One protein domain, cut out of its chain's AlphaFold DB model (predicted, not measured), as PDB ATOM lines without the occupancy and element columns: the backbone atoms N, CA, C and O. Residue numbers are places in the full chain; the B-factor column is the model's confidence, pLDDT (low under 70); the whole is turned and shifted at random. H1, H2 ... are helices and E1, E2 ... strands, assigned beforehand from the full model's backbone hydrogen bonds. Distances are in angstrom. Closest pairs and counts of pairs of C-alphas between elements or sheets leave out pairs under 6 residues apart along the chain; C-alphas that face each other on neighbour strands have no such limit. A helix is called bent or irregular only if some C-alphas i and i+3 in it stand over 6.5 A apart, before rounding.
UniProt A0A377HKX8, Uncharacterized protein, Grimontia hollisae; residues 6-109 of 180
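AT A GLANCE: This is residues 6 to 109 of the 180 residues of an uncharacterized protein of Grimontia hollisae (UniProt A0A377HKX8). A small three-strand sheet, E1, E4 and E3, makes the middle of a drawn-out model, with a two-strand ribbon of E2 and E5 and the helix H1 toward one end and a loose helical arm of H2, H3 and H4 toward the other. H1 comes near the ribbon with its residues 19 to 23, while residues 61 to 67, of which 62 to 67 belong to H3, stick out free. The printed part has 104 residues, with four named helices and five named strands in the order E1 H1 E2 E3 H2 H3 H4 E4 E5; both sheets are antiparallel, and the class is mixed, helices and strands. The whole is loose, with a radius of gyration of the C-alphas of 16.2 A and spans of 46 by 33 by 23 A.

HOW THE PARTS SIT: Start at residues 6 to 7, which make a short antiparallel pairing with residues 98 to 99. Next comes E1, residues 12 to 16, an edge strand antiparallel to the inner strand E4, residues 91 to 95; look there for N 15 and O 92, 2.8 A apart. H1, residues 19 to 27, only grazes this sheet. Its Ala 22 and Ile 40 of E2, residues 38 to 41, have the closest C-alphas of the two, 7.1 A apart. E2 is antiparallel to E5, residues 104 to 109, with N 108 and O 38 at 2.8 A. E3, residues 50 to 54, is the other edge strand, antiparallel to E4, with N 93 and O 53 at 2.8 A. H2, residues 55 to 58, is close to but not clearly touching H3, residues 62 to 74: the closest C-alphas, of Leu 58 and Phe 64, are 6.2 A apart. H3 is likewise close to but not clearly touching H4, residues 82 to 85, through Lys 72 and Gly 83, the closest C-alphas at 7.9 A. H3 and E4 are apart. Within hydrogen-bond range are 2 of 5 O i to N i+4 pairs in H1, beside 4 of 6 O i to N i+3 pairs, and 7 of 9 O i to N i+4 pairs in H3; H2 and H4 are too short for such a pair.

IN THESE COORDINATES: Find C-alpha 12 at (-24.633, -11.168, 37.295); from there E1 runs 13.5 A. H1 covers 13.8 A and is irregular, with C-alphas 23 and 26 8.8 A apart. H3 begins at C-alpha 62, (-2.201, -8.977, 22.268), and runs 19.2 A; it is irregular too, with C-alphas 70 and 73 7.9 A apart. E4 runs 13.4 A, and E5 runs 14.5 A to C-alpha 109 at (-36.609, -28.829, 20.631).

THE WHOLE: The C-alphas of Gly 33 and Lys 70 are the two farthest apart, at 48.5 A. The printed part has no cut and no long link. The mean pLDDT of the printed part is 89.7; look to residues 6 to 9 for the values under 70.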
ATOM      1  N   TYR A   6     -38.693 -10.709  32.680       62.69
ATOM      2  CA  TYR A   6     -38.260 -11.693  33.666       62.69
ATOM      3  C   TYR A   6     -37.144 -11.101  34.507       62.69
ATOM      4  O   TYR A   6     -36.056 -10.880  33.985       62.69
ATOM      5  N   LYS A   7     -37.392 -10.892  35.803       67.12
ATOM      6  CA  LYS A   7     -36.305 -10.621  36.748       67.12
ATOM      7  C   LYS A   7     -35.478 -11.885  36.923       67.12
ATOM      8  O   LYS A   7     -36.038 -12.947  37.210       67.12
ATOM      9  N   LEU A   8     -34.173 -11.773  36.720       69.00
ATOM     10  CA  LEU A   8     -33.264 -12.885  36.955       69.00
ATOM     11  C   LEU A   8     -33.038 -13.036  38.464       69.00
ATOM     12  O   LEU A   8     -32.949 -12.051  39.192       69.00
ATOM     13  N   ASN A   9     -32.964 -14.280  38.945       68.25
ATOM     14  CA  ASN A   9     -32.612 -14.547  40.345       68.25
ATOM     15  C   ASN A   9     -31.155 -14.144  40.644       68.25
ATOM     16  O   ASN A   9     -30.828 -13.820  41.781       68.25
ATOM     17  N   GLU A  10     -30.307 -14.175  39.614       72.69
ATOM     18  CA  GLU A  10     -28.919 -13.723  39.614       72.69
ATOM     19  C   GLU A  10     -28.797 -12.640  38.534       72.69
ATOM     20  O   GLU A  10     -29.056 -12.923  37.365       72.69
ATOM     21  N   SER A  11     -28.458 -11.404  38.914       79.50
ATOM     22  CA  SER A  11     -28.308 -10.294  37.959       79.50
ATOM     23  C   SER A  11     -26.975 -10.378  37.207       79.50
ATOM     24  O   SER A  11     -26.902 -10.132  36.005       79.50
ATOM     25  N   ILE A  12     -25.932 -10.862  37.889       86.06
ATOM     26  CA  ILE A  12     -24.633 -11.168  37.295       86.06
ATOM     27  C   ILE A  12     -24.688 -12.552  36.659       86.06
ATOM     28  O   ILE A  12     -24.845 -13.561  37.346       86.06
ATOM     29  N   SER A  13     -24.519 -12.608  35.342       85.56
ATOM     30  CA  SER A  13     -24.594 -13.858  34.587       85.56
ATOM     31  C   SER A  13     -23.539 -13.933  33.485       85.56
ATOM     32  O   SER A  13     -22.987 -12.926  33.042       85.56
ATOM     33  N   SER A  14     -23.219 -15.164  33.078       88.75
ATOM     34  CA  SER A  14     -22.259 -15.465  32.014       88.75
ATOM     35  C   SER A  14     -22.982 -15.605  30.671       88.75
ATOM     36  O   SER A  14     -23.942 -16.369  30.548       88.75
ATOM     37  N   TRP A  15     -22.510 -14.853  29.679       93.94
ATOM     38  CA  TRP A  15     -23.039 -14.740  28.320       93.94
ATOM     39  C   TRP A  15     -21.959 -15.070  27.294       93.94
ATOM     40  O   TRP A  15     -20.784 -15.204  27.624       93.94
ATOM     41  N   THR A  16     -22.345 -15.191  26.026       94.69
ATOM     42  CA  THR A  16     -21.412 -15.422  24.919       94.69
ATOM     43  C   THR A  16     -21.711 -14.488  23.758       94.69
ATOM     44  O   THR A  16     -22.869 -14.182  23.486       94.69
ATOM     45  N   THR A  17     -20.671 -14.063  23.041       93.75
ATOM     46  CA  THR A  17     -20.812 -13.274  21.807       93.75
ATOM     47  C   THR A  17     -21.115 -14.127  20.569       93.75
ATOM     48  O   THR A  17     -21.257 -13.585  19.475       93.75
ATOM     49  N   SER A  18     -21.213 -15.456  20.707       94.50
ATOM     50  CA  SER A  18     -21.426 -16.374  19.584       94.50
ATOM     51  C   SER A  18     -22.677 -17.227  19.751       94.50
ATOM     52  O   SER A  18     -22.766 -18.081  20.638       94.50
ATOM     53  N   LEU A  19     -23.614 -17.074  18.811       93.75
ATOM     54  CA  LEU A  19     -24.802 -17.925  18.726       93.75
ATOM     55  C   LEU A  19     -24.436 -19.409  18.569       93.75
ATOM     56  O   LEU A  19     -25.098 -20.275  19.135       93.75
ATOM     57  N   GLU A  20     -23.370 -19.722  17.832       94.12
ATOM     58  CA  GLU A  20     -22.932 -21.107  17.640       94.12
ATOM     59  C   GLU A  20     -22.405 -21.719  18.939       94.12
ATOM     60  O   GLU A  20     -22.696 -22.879  19.229       94.12
ATOM     61  N   VAL A  21     -21.716 -20.931  19.773       94.62
ATOM     62  CA  VAL A  21     -21.333 -21.364  21.124       94.62
ATOM     63  C   VAL A  21     -22.576 -21.572  21.991       94.62
ATOM     64  O   VAL A  21     -22.684 -22.609  22.648       94.62
ATOM     65  N   ALA A  22     -23.537 -20.643  21.962       94.81
ATOM     66  CA  ALA A  22     -24.776 -20.751  22.735       94.81
ATOM     67  C   ALA A  22     -25.568 -22.027  22.389       94.81
ATOM     68  O   ALA A  22     -26.009 -22.747  23.284       94.81
ATOM     69  N   LYS A  23     -25.681 -22.363  21.096       94.31
ATOM     70  CA  LYS A  23     -26.403 -23.549  20.601       94.31
ATOM     71  C   LYS A  23     -25.828 -24.884  21.061       94.31
ATOM     72  O   LYS A  23     -26.564 -25.869  21.059       94.31
ATOM     73  N   VAL A  24     -24.539 -24.943  21.392       93.00
ATOM     74  CA  VAL A  24     -23.863 -26.175  21.841       93.00
ATOM     75  C   VAL A  24     -23.549 -26.159  23.336       93.00
ATOM     76  O   VAL A  24     -23.056 -27.152  23.883       93.00
ATOM     77  N   PHE A  25     -23.836 -25.050  24.019       88.81
ATOM     78  CA  PHE A  25     -23.583 -24.910  25.442       88.81
ATOM     79  C   PHE A  25     -24.356 -25.976  26.228       88.81
ATOM     80  O   PHE A  25     -25.507 -26.281  25.923       88.81
ATOM     81  N   LYS A  26     -23.700 -26.600  27.217       85.69
ATOM     82  CA  LYS A  26     -24.247 -27.736  27.994       85.69
ATOM     83  C   LYS A  26     -24.773 -28.912  27.141       85.69
ATOM     84  O   LYS A  26     -25.626 -29.664  27.600       85.69
ATOM     85  N   GLY A  27     -24.240 -29.109  25.934       87.62
ATOM     86  CA  GLY A  27     -24.651 -30.196  25.035       87.62
ATOM     87  C   GLY A  27     -25.771 -29.818  24.059       87.62
ATOM     88  O   GLY A  27     -26.174 -30.658  23.259       87.62
ATOM     89  N   GLY A  28     -26.222 -28.562  24.079       91.88
ATOM     90  CA  GLY A  28     -27.162 -27.993  23.122       91.88
ATOM     91  C   GLY A  28     -28.623 -28.134  23.525       91.88
ATOM     92  O   GLY A  28     -29.015 -27.698  24.605       91.88
ATOM     93  N   VAL A  29     -29.456 -28.675  22.634       92.06
ATOM     94  CA  VAL A  29     -30.892 -28.848  22.903       92.06
ATOM     95  C   VAL A  29     -31.078 -29.831  24.075       92.06
ATOM     96  O   VAL A  29     -30.459 -30.899  24.049       92.06
ATOM     97  N   PRO A  30     -31.908 -29.512  25.093       91.56
ATOM     98  CA  PRO A  30     -32.189 -30.427  26.204       91.56
ATOM     99  C   PRO A  30     -32.663 -31.795  25.706       91.56
ATOM    100  O   PRO A  30     -33.328 -31.805  24.687       91.56
ATOM    101  N   PRO A  31     -32.391 -32.926  26.388       87.94
ATOM    102  CA  PRO A  31     -32.761 -34.264  25.914       87.94
ATOM    103  C   PRO A  31     -34.261 -34.478  25.655       87.94
ATOM    104  O   PRO A  31     -35.114 -33.934  26.365       87.94
ATOM    105  N   GLN A  32     -34.589 -35.335  24.679       85.69
ATOM    106  CA  GLN A  32     -35.976 -35.684  24.348       85.69
ATOM    107  C   GLN A  32     -36.657 -36.346  25.549       85.69
ATOM    108  O   GLN A  32     -36.095 -37.247  26.169       85.69
ATOM    109  N   GLY A  33     -37.877 -35.908  25.867       81.19
ATOM    110  CA  GLY A  33     -38.628 -36.416  27.018       81.19
ATOM    111  C   GLY A  33     -38.186 -35.842  28.366       81.19
ATOM    112  O   GLY A  33     -38.674 -36.302  29.394       81.19
ATOM    113  N   SER A  34     -37.285 -34.854  28.383       80.94
ATOM    114  CA  SER A  34     -37.055 -34.045  29.580       80.94
ATOM    115  C   SER A  34     -38.179 -33.024  29.782       80.94
ATOM    116  O   SER A  34     -38.840 -32.613  28.829       80.94
ATOM    117  N   ASP A  35     -38.355 -32.569  31.023       80.12
ATOM    118  CA  ASP A  35     -39.300 -31.497  31.364       80.12
ATOM    119  C   ASP A  35     -38.799 -30.096  30.948       80.12
ATOM    120  O   ASP A  35     -39.444 -29.085  31.235       80.12
ATOM    121  N   TYR A  36     -37.634 -30.013  30.290       81.00
ATOM    122  CA  TYR A  36     -36.974 -28.759  29.939       81.00
ATOM    123  C   TYR A  36     -37.044 -28.467  28.440       81.00
ATOM    124  O   TYR A  36     -36.839 -29.333  27.594       81.00
ATOM    125  N   GLN A  37     -37.252 -27.191  28.126       84.81
ATOM    126  CA  GLN A  37     -37.228 -26.650  26.772       84.81
ATOM    127  C   GLN A  37     -36.009 -25.735  26.620       84.81
ATOM    128  O   GLN A  37     -35.738 -24.911  27.494       84.81
ATOM    129  N   GLY A  38     -35.277 -25.867  25.512       90.44
ATOM    130  CA  GLY A  38     -34.134 -25.004  25.225       90.44
ATOM    131  C   GLY A  38     -34.597 -23.643  24.715       90.44
ATOM    132  O   GLY A  38     -35.474 -23.579  23.851       90.44
ATOM    133  N   ILE A  39     -33.984 -22.569  25.209       92.56
ATOM    134  CA  ILE A  39     -34.152 -21.212  24.685       92.56
ATOM    135  C   ILE A  39     -32.803 -20.505  24.589       92.56
ATOM    136  O   ILE A  39     -31.907 -20.788  25.384       92.56
ATOM    137  N   ILE A  40     -32.674 -19.583  23.635       94.25
ATOM    138  CA  ILE A  40     -31.542 -18.649  23.561       94.25
ATOM    139  C   ILE A  40     -32.095 -17.232  23.613       94.25
ATOM    140  O   ILE A  40     -33.027 -16.890  22.877       94.25
ATOM    141  N   LEU A  41     -31.513 -16.438  24.508       92.88
ATOM    142  CA  LEU A  41     -31.801 -15.025  24.699       92.88
ATOM    143  C   LEU A  41     -30.621 -14.204  24.166       92.88
ATOM    144  O   LEU A  41     -29.474 -14.643  24.237       92.88
ATOM    145  N   GLU A  42     -30.916 -13.018  23.658       93.19
ATOM    146  CA  GLU A  42     -29.961 -12.046  23.139       93.19
ATOM    147  C   GLU A  42     -30.134 -10.716  23.875       93.19
ATOM    148  O   GLU A  42     -31.252 -10.212  24.000       93.19
ATOM    149  N   LEU A  43     -29.015 -10.155  24.334       91.44
ATOM    150  CA  LEU A  43     -28.940  -8.765  24.770       91.44
ATOM    151  C   LEU A  43     -28.723  -7.879  23.549       91.44
ATOM    152  O   LEU A  43     -27.791  -8.099  22.773       91.44
ATOM    153  N   LYS A  44     -29.582  -6.880  23.390       85.44
ATOM    154  CA  LYS A  44     -29.490  -5.868  22.338       85.44
ATOM    155  C   LYS A  44     -28.866  -4.605  22.905       85.44
ATOM    156  O   LYS A  44     -29.032  -4.311  24.080       85.44
ATOM    157  N   ASP A  45     -28.260  -3.791  22.045       78.25
ATOM    158  CA  ASP A  45     -27.670  -2.500  22.442       78.25
ATOM    159  C   ASP A  45     -28.673  -1.546  23.124       78.25
ATOM    160  O   ASP A  45     -28.284  -0.615  23.823       78.25
ATOM    161  N   SER A  46     -29.977  -1.750  22.903       76.69
ATOM    162  CA  SER A  46     -31.055  -0.999  23.553       76.69
ATOM    163  C   SER A  46     -31.350  -1.430  24.991       76.69
ATOM    164  O   SER A  46     -32.126  -0.757  25.671       76.69
ATOM    165  N   ASP A  47     -30.808  -2.561  25.431       81.75
ATOM    166  CA  ASP A  47     -31.079  -3.139  26.741       81.75
ATOM    167  C   ASP A  47     -30.175  -2.500  27.806       81.75
ATOM    168  O   ASP A  47     -29.047  -2.090  27.541       81.75
ATOM    169  N   SER A  48     -30.672  -2.412  29.041       86.00
ATOM    170  CA  SER A  48     -29.891  -1.894  30.167       86.00
ATOM    171  C   SER A  48     -29.082  -3.022  30.801       86.00
ATOM    172  O   SER A  48     -29.647  -3.862  31.500       86.00
ATOM    173  N   TYR A  49     -27.769  -3.023  30.580       90.12
ATOM    174  CA  TYR A  49     -26.825  -3.945  31.211       90.12
ATOM    175  C   TYR A  49     -25.452  -3.289  31.395       90.12
ATOM    176  O   TYR A  49     -25.084  -2.359  30.672       90.12
ATOM    177  N   GLU A  50     -24.674  -3.793  32.349       92.19
ATOM    178  CA  GLU A  50     -23.277  -3.407  32.557       92.19
ATOM    179  C   GLU A  50     -22.358  -4.571  32.181       92.19
ATOM    180  O   GLU A  50     -22.562  -5.699  32.618       92.19
ATOM    181  N   VAL A  51     -21.317  -4.317  31.385       93.38
ATOM    182  CA  VAL A  51     -20.290  -5.332  31.104       93.38
ATOM    183  C   VAL A  51     -19.271  -5.335  32.241       93.38
ATOM    184  O   VAL A  51     -18.455  -4.423  32.342       93.38
ATOM    185  N   ILE A  52     -19.281  -6.390  33.057       94.62
ATOM    186  CA  ILE A  52     -18.330  -6.572  34.163       94.62
ATOM    187  C   ILE A  52     -16.977  -7.044  33.625       94.62
ATOM    188  O   ILE A  52     -15.928  -6.512  33.988       94.62
ATOM    189  N   VAL A  53     -16.980  -8.058  32.753       94.00
ATOM    190  CA  VAL A  53     -15.765  -8.529  32.078       94.00
ATOM    191  C   VAL A  53     -16.093  -9.111  30.711       94.00
ATOM    192  O   VAL A  53     -16.994  -9.928  30.565       94.00
ATOM    193  N   ASN A  54     -15.320  -8.729  29.698       94.88
ATOM    194  CA  ASN A  54     -15.400  -9.314  28.366       94.88
ATOM    195  C   ASN A  54     -14.164 -10.184  28.119       94.88
ATOM    196  O   ASN A  54     -13.123  -9.697  27.680       94.88
ATOM    197  N   ILE A  55     -14.276 -11.477  28.430       93.31
ATOM    198  CA  ILE A  55     -13.169 -12.430  28.282       93.31
ATOM    199  C   ILE A  55     -12.806 -12.575  26.803       93.31
ATOM    200  O   ILE A  55     -11.624 -12.638  26.467       93.31
ATOM    201  N   SER A  56     -13.798 -12.547  25.911       93.44
ATOM    202  CA  SER A  56     -13.553 -12.600  24.468       93.44
ATOM    203  C   SER A  56     -12.695 -11.437  23.970       93.44
ATOM    204  O   SER A  56     -11.741 -11.657  23.229       93.44
ATOM    205  N   ALA A  57     -12.979 -10.216  24.427       95.19
ATOM    206  CA  ALA A  57     -12.181  -9.040  24.099       95.19
ATOM    207  C   ALA A  57     -10.765  -9.128  24.680       95.19
ATOM    208  O   ALA A  57      -9.814  -8.856  23.957       95.19
ATOM    209  N   LEU A  58     -10.611  -9.576  25.933       94.69
ATOM    210  CA  LEU A  58      -9.291  -9.763  26.550       94.69
ATOM    211  C   LEU A  58      -8.420 -10.744  25.755       94.69
ATOM    212  O   LEU A  58      -7.244 -10.494  25.539       94.69
ATOM    213  N   PHE A  59      -8.985 -11.847  25.264       94.00
ATOM    214  CA  PHE A  59      -8.239 -12.810  24.446       94.00
ATOM    215  C   PHE A  59      -7.959 -12.355  23.009       94.00
ATOM    216  O   PHE A  59      -7.204 -13.030  22.311       94.00
ATOM    217  N   ASN A  60      -8.565 -11.255  22.565       93.75
ATOM    218  CA  ASN A  60      -8.235 -10.594  21.302       93.75
ATOM    219  C   ASN A  60      -7.264  -9.416  21.503       93.75
ATOM    220  O   ASN A  60      -6.922  -8.747  20.531       93.75
ATOM    221  N   ASP A  61      -6.847  -9.153  22.743       97.00
ATOM    222  CA  ASP A  61      -5.853  -8.147  23.084       97.00
ATOM    223  C   ASP A  61      -4.469  -8.804  23.206       97.00
ATOM    224  O   ASP A  61      -4.245  -9.699  24.032       97.00
ATOM    225  N   ASP A  62      -3.540  -8.384  22.345       96.75
ATOM    226  CA  ASP A  62      -2.201  -8.977  22.268       96.75
ATOM    227  C   ASP A  62      -1.406  -8.741  23.561       96.75
ATOM    228  O   ASP A  62      -0.746  -9.657  24.054       96.75
ATOM    229  N   GLU A  63      -1.519  -7.552  24.163       97.12
ATOM    230  CA  GLU A  63      -0.820  -7.207  25.407       97.12
ATOM    231  C   GLU A  63      -1.286  -8.098  26.569       97.12
ATOM    232  O   GLU A  63      -0.464  -8.645  27.314       97.12
ATOM    233  N   PHE A  64      -2.595  -8.329  26.688       95.31
ATOM    234  CA  PHE A  64      -3.164  -9.268  27.647       95.31
ATOM    235  C   PHE A  64      -2.659 -10.691  27.410       95.31
ATOM    236  O   PHE A  64      -2.285 -11.373  28.367       95.31
ATOM    237  N   CYS A  65      -2.626 -11.151  26.159       95.38
ATOM    238  CA  CYS A  65      -2.175 -12.503  25.831       95.38
ATOM    239  C   CYS A  65      -0.690 -12.709  26.160       95.38
ATOM    240  O   CYS A  65      -0.327 -13.724  26.767       95.38
ATOM    241  N   GLU A  66       0.163 -11.738  25.833       96.62
ATOM    242  CA  GLU A  66       1.585 -11.748  26.187       96.62
ATOM    243  C   GLU A  66       1.787 -11.731  27.706       96.62
ATOM    244  O   GLU A  66       2.577 -12.513  28.256       96.62
ATOM    245  N   TYR A  67       1.040 -10.877  28.408       95.50
ATOM    246  CA  TYR A  67       1.076 -10.809  29.863       95.50
ATOM    247  C   TYR A  67       0.635 -12.136  30.492       95.50
ATOM    248  O   TYR A  67       1.313 -12.673  31.376       95.50
ATOM    249  N   LEU A  68      -0.469 -12.711  30.015       94.69
ATOM    250  CA  LEU A  68      -0.993 -13.980  30.498       94.69
ATOM    251  C   LEU A  68       0.031 -15.103  30.309       94.69
ATOM    252  O   LEU A  68       0.279 -15.858  31.252       94.69
ATOM    253  N   ASP A  69       0.677 -15.191  29.143       95.00
ATOM    254  CA  ASP A  69       1.681 -16.225  28.877       95.00
ATOM    255  C   ASP A  69       2.906 -16.097  29.792       95.00
ATOM    256  O   ASP A  69       3.358 -17.087  30.387       95.00
ATOM    257  N   LYS A  70       3.392 -14.866  29.984       97.00
ATOM    258  CA  LYS A  70       4.531 -14.559  30.857       97.00
ATOM    259  C   LYS A  70       4.244 -14.875  32.323       97.00
ATOM    260  O   LYS A  70       5.129 -15.353  33.039       97.00
ATOM    261  N   HIS A  71       3.020 -14.623  32.780       95.94
ATOM    262  CA  HIS A  71       2.654 -14.688  34.194       95.94
ATOM    263  C   HIS A  71       1.847 -15.937  34.586       95.94
ATOM    264  O   HIS A  71       1.623 -16.143  35.779       95.94
ATOM    265  N   LYS A  72       1.491 -16.831  33.649       95.25
ATOM    266  CA  LYS A  72       0.647 -18.023  33.898       95.25
ATOM    267  C   LYS A  72       1.071 -18.899  35.077       95.25
ATOM    268  O   LYS A  72       0.220 -19.451  35.765       95.25
ATOM    269  N   LYS A  73       2.377 -19.008  35.352       95.38
ATOM    270  CA  LYS A  73       2.917 -19.798  36.478       95.38
ATOM    271  C   LYS A  73       2.581 -19.209  37.852       95.38
ATOM    272  O   LYS A  73       2.601 -19.936  38.838       95.38
ATOM    273  N   ASN A  74       2.277 -17.914  37.907       95.69
ATOM    274  CA  ASN A  74       1.964 -17.180  39.133       95.69
ATOM    275  C   ASN A  74       0.451 -17.058  39.368       95.69
ATOM    276  O   ASN A  74       0.030 -16.549  40.402       95.69
ATOM    277  N   ILE A  75      -0.370 -17.505  38.414       92.44
ATOM    278  CA  ILE A  75      -1.825 -17.455  38.514       92.44
ATOM    279  C   ILE A  75      -2.299 -18.731  39.209       92.44
ATOM    280  O   ILE A  75      -2.163 -19.841  38.686       92.44
ATOM    281  N   ALA A  76      -2.869 -18.573  40.403       94.62
ATOM    282  CA  ALA A  76      -3.450 -19.682  41.145       94.62
ATOM    283  C   ALA A  76      -4.512 -20.393  40.293       94.62
ATOM    284  O   ALA A  76      -5.360 -19.757  39.670       94.62
ATOM    285  N   SER A  77      -4.458 -21.726  40.255       92.62
ATOM    286  CA  SER A  77      -5.414 -22.550  39.505       92.62
ATOM    287  C   SER A  77      -5.522 -22.223  38.006       92.62
ATOM    288  O   SER A  77      -6.532 -22.563  37.392       92.62
ATOM    289  N   TYR A  78      -4.480 -21.648  37.382       92.88
ATOM    290  CA  TYR A  78      -4.452 -21.332  35.945       92.88
ATOM    291  C   TYR A  78      -4.960 -22.492  35.073       92.88
ATOM    292  O   TYR A  78      -5.853 -22.316  34.248       92.88
ATOM    293  N   HIS A  79      -4.454 -23.705  35.317       92.75
ATOM    294  CA  HIS A  79      -4.819 -24.914  34.571       92.75
ATOM    295  C   HIS A  79      -6.240 -25.432  34.834       92.75
ATOM    296  O   HIS A  79      -6.709 -26.287  34.091       92.75
ATOM    297  N   HIS A  80      -6.927 -24.948  35.869       90.12
ATOM    298  CA  HIS A  80      -8.334 -25.269  36.122       90.12
ATOM    299  C   HIS A  80      -9.282 -24.196  35.576       90.12
ATOM    300  O   HIS A  80     -10.436 -24.512  35.298       90.12
ATOM    301  N   GLY A  81      -8.800 -22.960  35.408       88.06
ATOM    302  CA  GLY A  81      -9.562 -21.826  34.887       88.06
ATOM    303  C   GLY A  81      -9.140 -21.434  33.471       88.06
ATOM    304  O   GLY A  81      -9.227 -22.233  32.533       88.06
ATOM    305  N   ILE A  82      -8.673 -20.191  33.332       88.62
ATOM    306  CA  ILE A  82      -8.360 -19.539  32.052       88.62
ATOM    307  C   ILE A  82      -7.406 -20.352  31.158       88.62
ATOM    308  O   ILE A  82      -7.569 -20.367  29.944       88.62
ATOM    309  N   GLY A  83      -6.478 -21.120  31.737       90.69
ATOM    310  CA  GLY A  83      -5.560 -21.977  30.986       90.69
ATOM    311  C   GLY A  83      -6.199 -23.223  30.362       90.69
ATOM    312  O   GLY A  83      -5.654 -23.763  29.402       90.69
ATOM    313  N   LYS A  84      -7.339 -23.699  30.879       91.81
ATOM    314  CA  LYS A  84      -8.073 -24.858  30.334       91.81
ATOM    315  C   LYS A  84      -9.096 -24.445  29.285       91.81
ATOM    316  O   LYS A  84      -9.243 -25.111  28.252       91.81
ATOM    317  N   TYR A  85      -9.836 -23.383  29.584       89.06
ATOM    318  CA  TYR A  85     -10.970 -22.956  28.772       89.06
ATOM    319  C   TYR A  85     -10.583 -21.897  27.738       89.06
ATOM    320  O   TYR A  85     -11.121 -21.932  26.632       89.06
ATOM    321  N   GLY A  86      -9.605 -21.034  28.033       91.31
ATOM    322  CA  GLY A  86      -9.196 -19.948  27.143       91.31
ATOM    323  C   GLY A  86     -10.392 -19.107  26.695       91.31
ATOM    324  O   GLY A  86     -11.304 -18.857  27.477       91.31
ATOM    325  N   ASN A  87     -10.431 -18.783  25.401       93.00
ATOM    326  CA  ASN A  87     -11.559 -18.098  24.765       93.00
ATOM    327  C   ASN A  87     -12.611 -19.043  24.135       93.00
ATOM    328  O   ASN A  87     -13.383 -18.641  23.268       93.00
ATOM    329  N   LYS A  88     -12.652 -20.335  24.501       91.44
ATOM    330  CA  LYS A  88     -13.524 -21.314  23.809       91.44
ATOM    331  C   LYS A  88     -15.017 -21.004  23.923       91.44
ATOM    332  O   LYS A  88     -15.782 -21.423  23.063       91.44
ATOM    333  N   GLN A  89     -15.419 -20.320  24.992       91.00
ATOM    334  CA  GLN A  89     -16.816 -19.966  25.248       91.00
ATOM    335  C   GLN A  89     -17.157 -18.537  24.800       91.00
ATOM    336  O   GLN A  89     -18.320 -18.156  24.868       91.00
ATOM    337  N   GLN A  90     -16.172 -17.760  24.327       94.00
ATOM    338  CA  GLN A  90     -16.348 -16.351  23.951       94.00
ATOM    339  C   GLN A  90     -17.131 -15.567  25.011       94.00
ATOM    340  O   GLN A  90     -18.099 -14.870  24.713       94.00
ATOM    341  N   GLU A  91     -16.742 -15.785  26.264       93.75
ATOM    342  CA  GLU A  91     -17.530 -15.420  27.430       93.75
ATOM    343  C   GLU A  91     -17.510 -13.908  27.687       93.75
ATOM    344  O   GLU A  91     -16.479 -13.239  27.552       93.75
ATOM    345  N   VAL A  92     -18.660 -13.384  28.100       94.44
ATOM    346  CA  VAL A  92     -18.845 -12.027  28.610       94.44
ATOM    347  C   VAL A  92     -19.689 -12.125  29.871       94.44
ATOM    348  O   VAL A  92     -20.763 -12.716  29.854       94.44
ATOM    349  N   VAL A  93     -19.214 -11.560  30.969       93.50
ATOM    350  CA  VAL A  93     -19.985 -11.451  32.206       93.50
ATOM    351  C   VAL A  93     -20.620 -10.075  32.234       93.50
ATOM    352  O   VAL A  93     -19.924  -9.063  32.099       93.50
ATOM    353  N   VAL A  94     -21.932 -10.048  32.419       93.62
ATOM    354  CA  VAL A  94     -22.718  -8.815  32.474       93.62
ATOM    355  C   VAL A  94     -23.596  -8.807  33.717       93.62
ATOM    356  O   VAL A  94     -23.994  -9.869  34.201       93.62
ATOM    357  N   ASP A  95     -23.887  -7.611  34.212       92.56
ATOM    358  CA  ASP A  95     -24.949  -7.360  35.179       92.56
ATOM    359  C   ASP A  95     -26.204  -6.921  34.420       92.56
ATOM    360  O   ASP A  95     -26.186  -5.917  33.701       92.56
ATOM    361  N   VAL A  96     -27.274  -7.704  34.524       89.56
ATOM    362  CA  VAL A  96     -28.559  -7.438  33.877       89.56
ATOM    363  C   VAL A  96     -29.707  -7.829  34.804       89.56
ATOM    364  O   VAL A  96     -29.850  -8.978  35.217       89.56
ATOM    365  N   ASP A  97     -30.572  -6.864  35.100       84.88
ATOM    366  CA  ASP A  97     -31.667  -7.056  36.057       84.88
ATOM    367  C   ASP A  97     -32.822  -7.887  35.491       84.88
ATOM    368  O   ASP A  97     -33.493  -8.640  36.210       84.88
ATOM    369  N   SER A  98     -33.114  -7.715  34.200       84.38
ATOM    370  CA  SER A  98     -34.246  -8.378  33.566       84.38
ATOM    371  C   SER A  98     -34.105  -8.506  32.058       84.38
ATOM    372  O   SER A  98     -33.429  -7.707  31.417       84.38
ATOM    373  N   LEU A  99     -34.794  -9.500  31.499       83.44
ATOM    374  CA  LEU A  99     -34.851  -9.736  30.059       83.44
ATOM    375  C   LEU A  99     -36.302  -9.781  29.582       83.44
ATOM    376  O   LEU A  99     -37.114 -10.516  30.167       83.44
ATOM    377  N   PRO A 100     -36.649  -9.044  28.516       80.88
ATOM    378  CA  PRO A 100     -37.955  -9.170  27.909       80.88
ATOM    379  C   PRO A 100     -38.051 -10.420  27.035       80.88
ATOM    380  O   PRO A 100     -37.064 -10.932  26.508       80.88
ATOM    381  N   LEU A 101     -39.274 -10.895  26.790       77.44
ATOM    382  CA  LEU A 101     -39.486 -12.018  25.866       77.44
ATOM    383  C   LEU A 101     -39.025 -11.692  24.433       77.44
ATOM    384  O   LEU A 101     -38.692 -12.595  23.677       77.44
ATOM    385  N   SER A 102     -38.973 -10.410  24.058       81.69
ATOM    386  CA  SER A 102     -38.433  -9.955  22.768       81.69
ATOM    387  C   SER A 102     -36.922 -10.166  22.609       81.69
ATOM    388  O   SER A 102     -36.412 -10.006  21.498       81.69
ATOM    389  N   SER A 103     -36.214 -10.504  23.690       89.12
ATOM    390  CA  SER A 103     -34.819 -10.955  23.661       89.12
ATOM    391  C   SER A 103     -34.697 -12.421  23.249       89.12
ATOM    392  O   SER A 103     -33.601 -12.893  22.984       89.12
ATOM    393  N   LEU A 104     -35.796 -13.174  23.185       91.00
ATOM    394  CA  LEU A 104     -35.771 -14.555  22.724       91.00
ATOM    395  C   LEU A 104     -35.506 -14.632  21.219       91.00
ATOM    396  O   LEU A 104     -36.319 -14.181  20.414       91.00
ATOM    397  N   ILE A 105     -34.406 -15.288  20.857       93.88
ATOM    398  CA  ILE A 105     -33.976 -15.454  19.463       93.88
ATOM    399  C   ILE A 105     -33.946 -16.911  19.000       93.88
ATOM    400  O   ILE A 105     -33.779 -17.166  17.809       93.88
ATOM    401  N   ALA A 106     -34.102 -17.887  19.903       94.31
ATOM    402  CA  ALA A 106     -34.196 -19.284  19.495       94.31
ATOM    403  C   ALA A 106     -35.009 -20.170  20.442       94.31
ATOM    404  O   ALA A 106     -34.996 -19.979  21.660       94.31
ATOM    405  N   TRP A 107     -35.625 -21.205  19.865       92.81
ATOM    406  CA  TRP A 107     -36.233 -22.337  20.573       92.81
ATOM    407  C   TRP A 107     -35.515 -23.638  20.208       92.81
ATOM    408  O   TRP A 107     -35.363 -23.951  19.029       92.81
ATOM    409  N   GLY A 108     -35.104 -24.411  21.206       92.25
ATOM    410  CA  GLY A 108     -34.430 -25.697  21.032       92.25
ATOM    411  C   GLY A 108     -35.353 -26.848  21.391       92.25
ATOM    412  O   GLY A 108     -35.724 -26.973  22.556       92.25
ATOM    413  N   GLY A 109     -35.710 -27.691  20.424       89.44
ATOM    414  CA  GLY A 109     -36.609 -28.829  20.631       89.44
ATOM    415  C   GLY A 109     -36.315 -29.996  19.693       89.44
ATOM    416  O   GLY A 109     -35.329 -29.975  18.960       89.44
TER     417      GLY A 109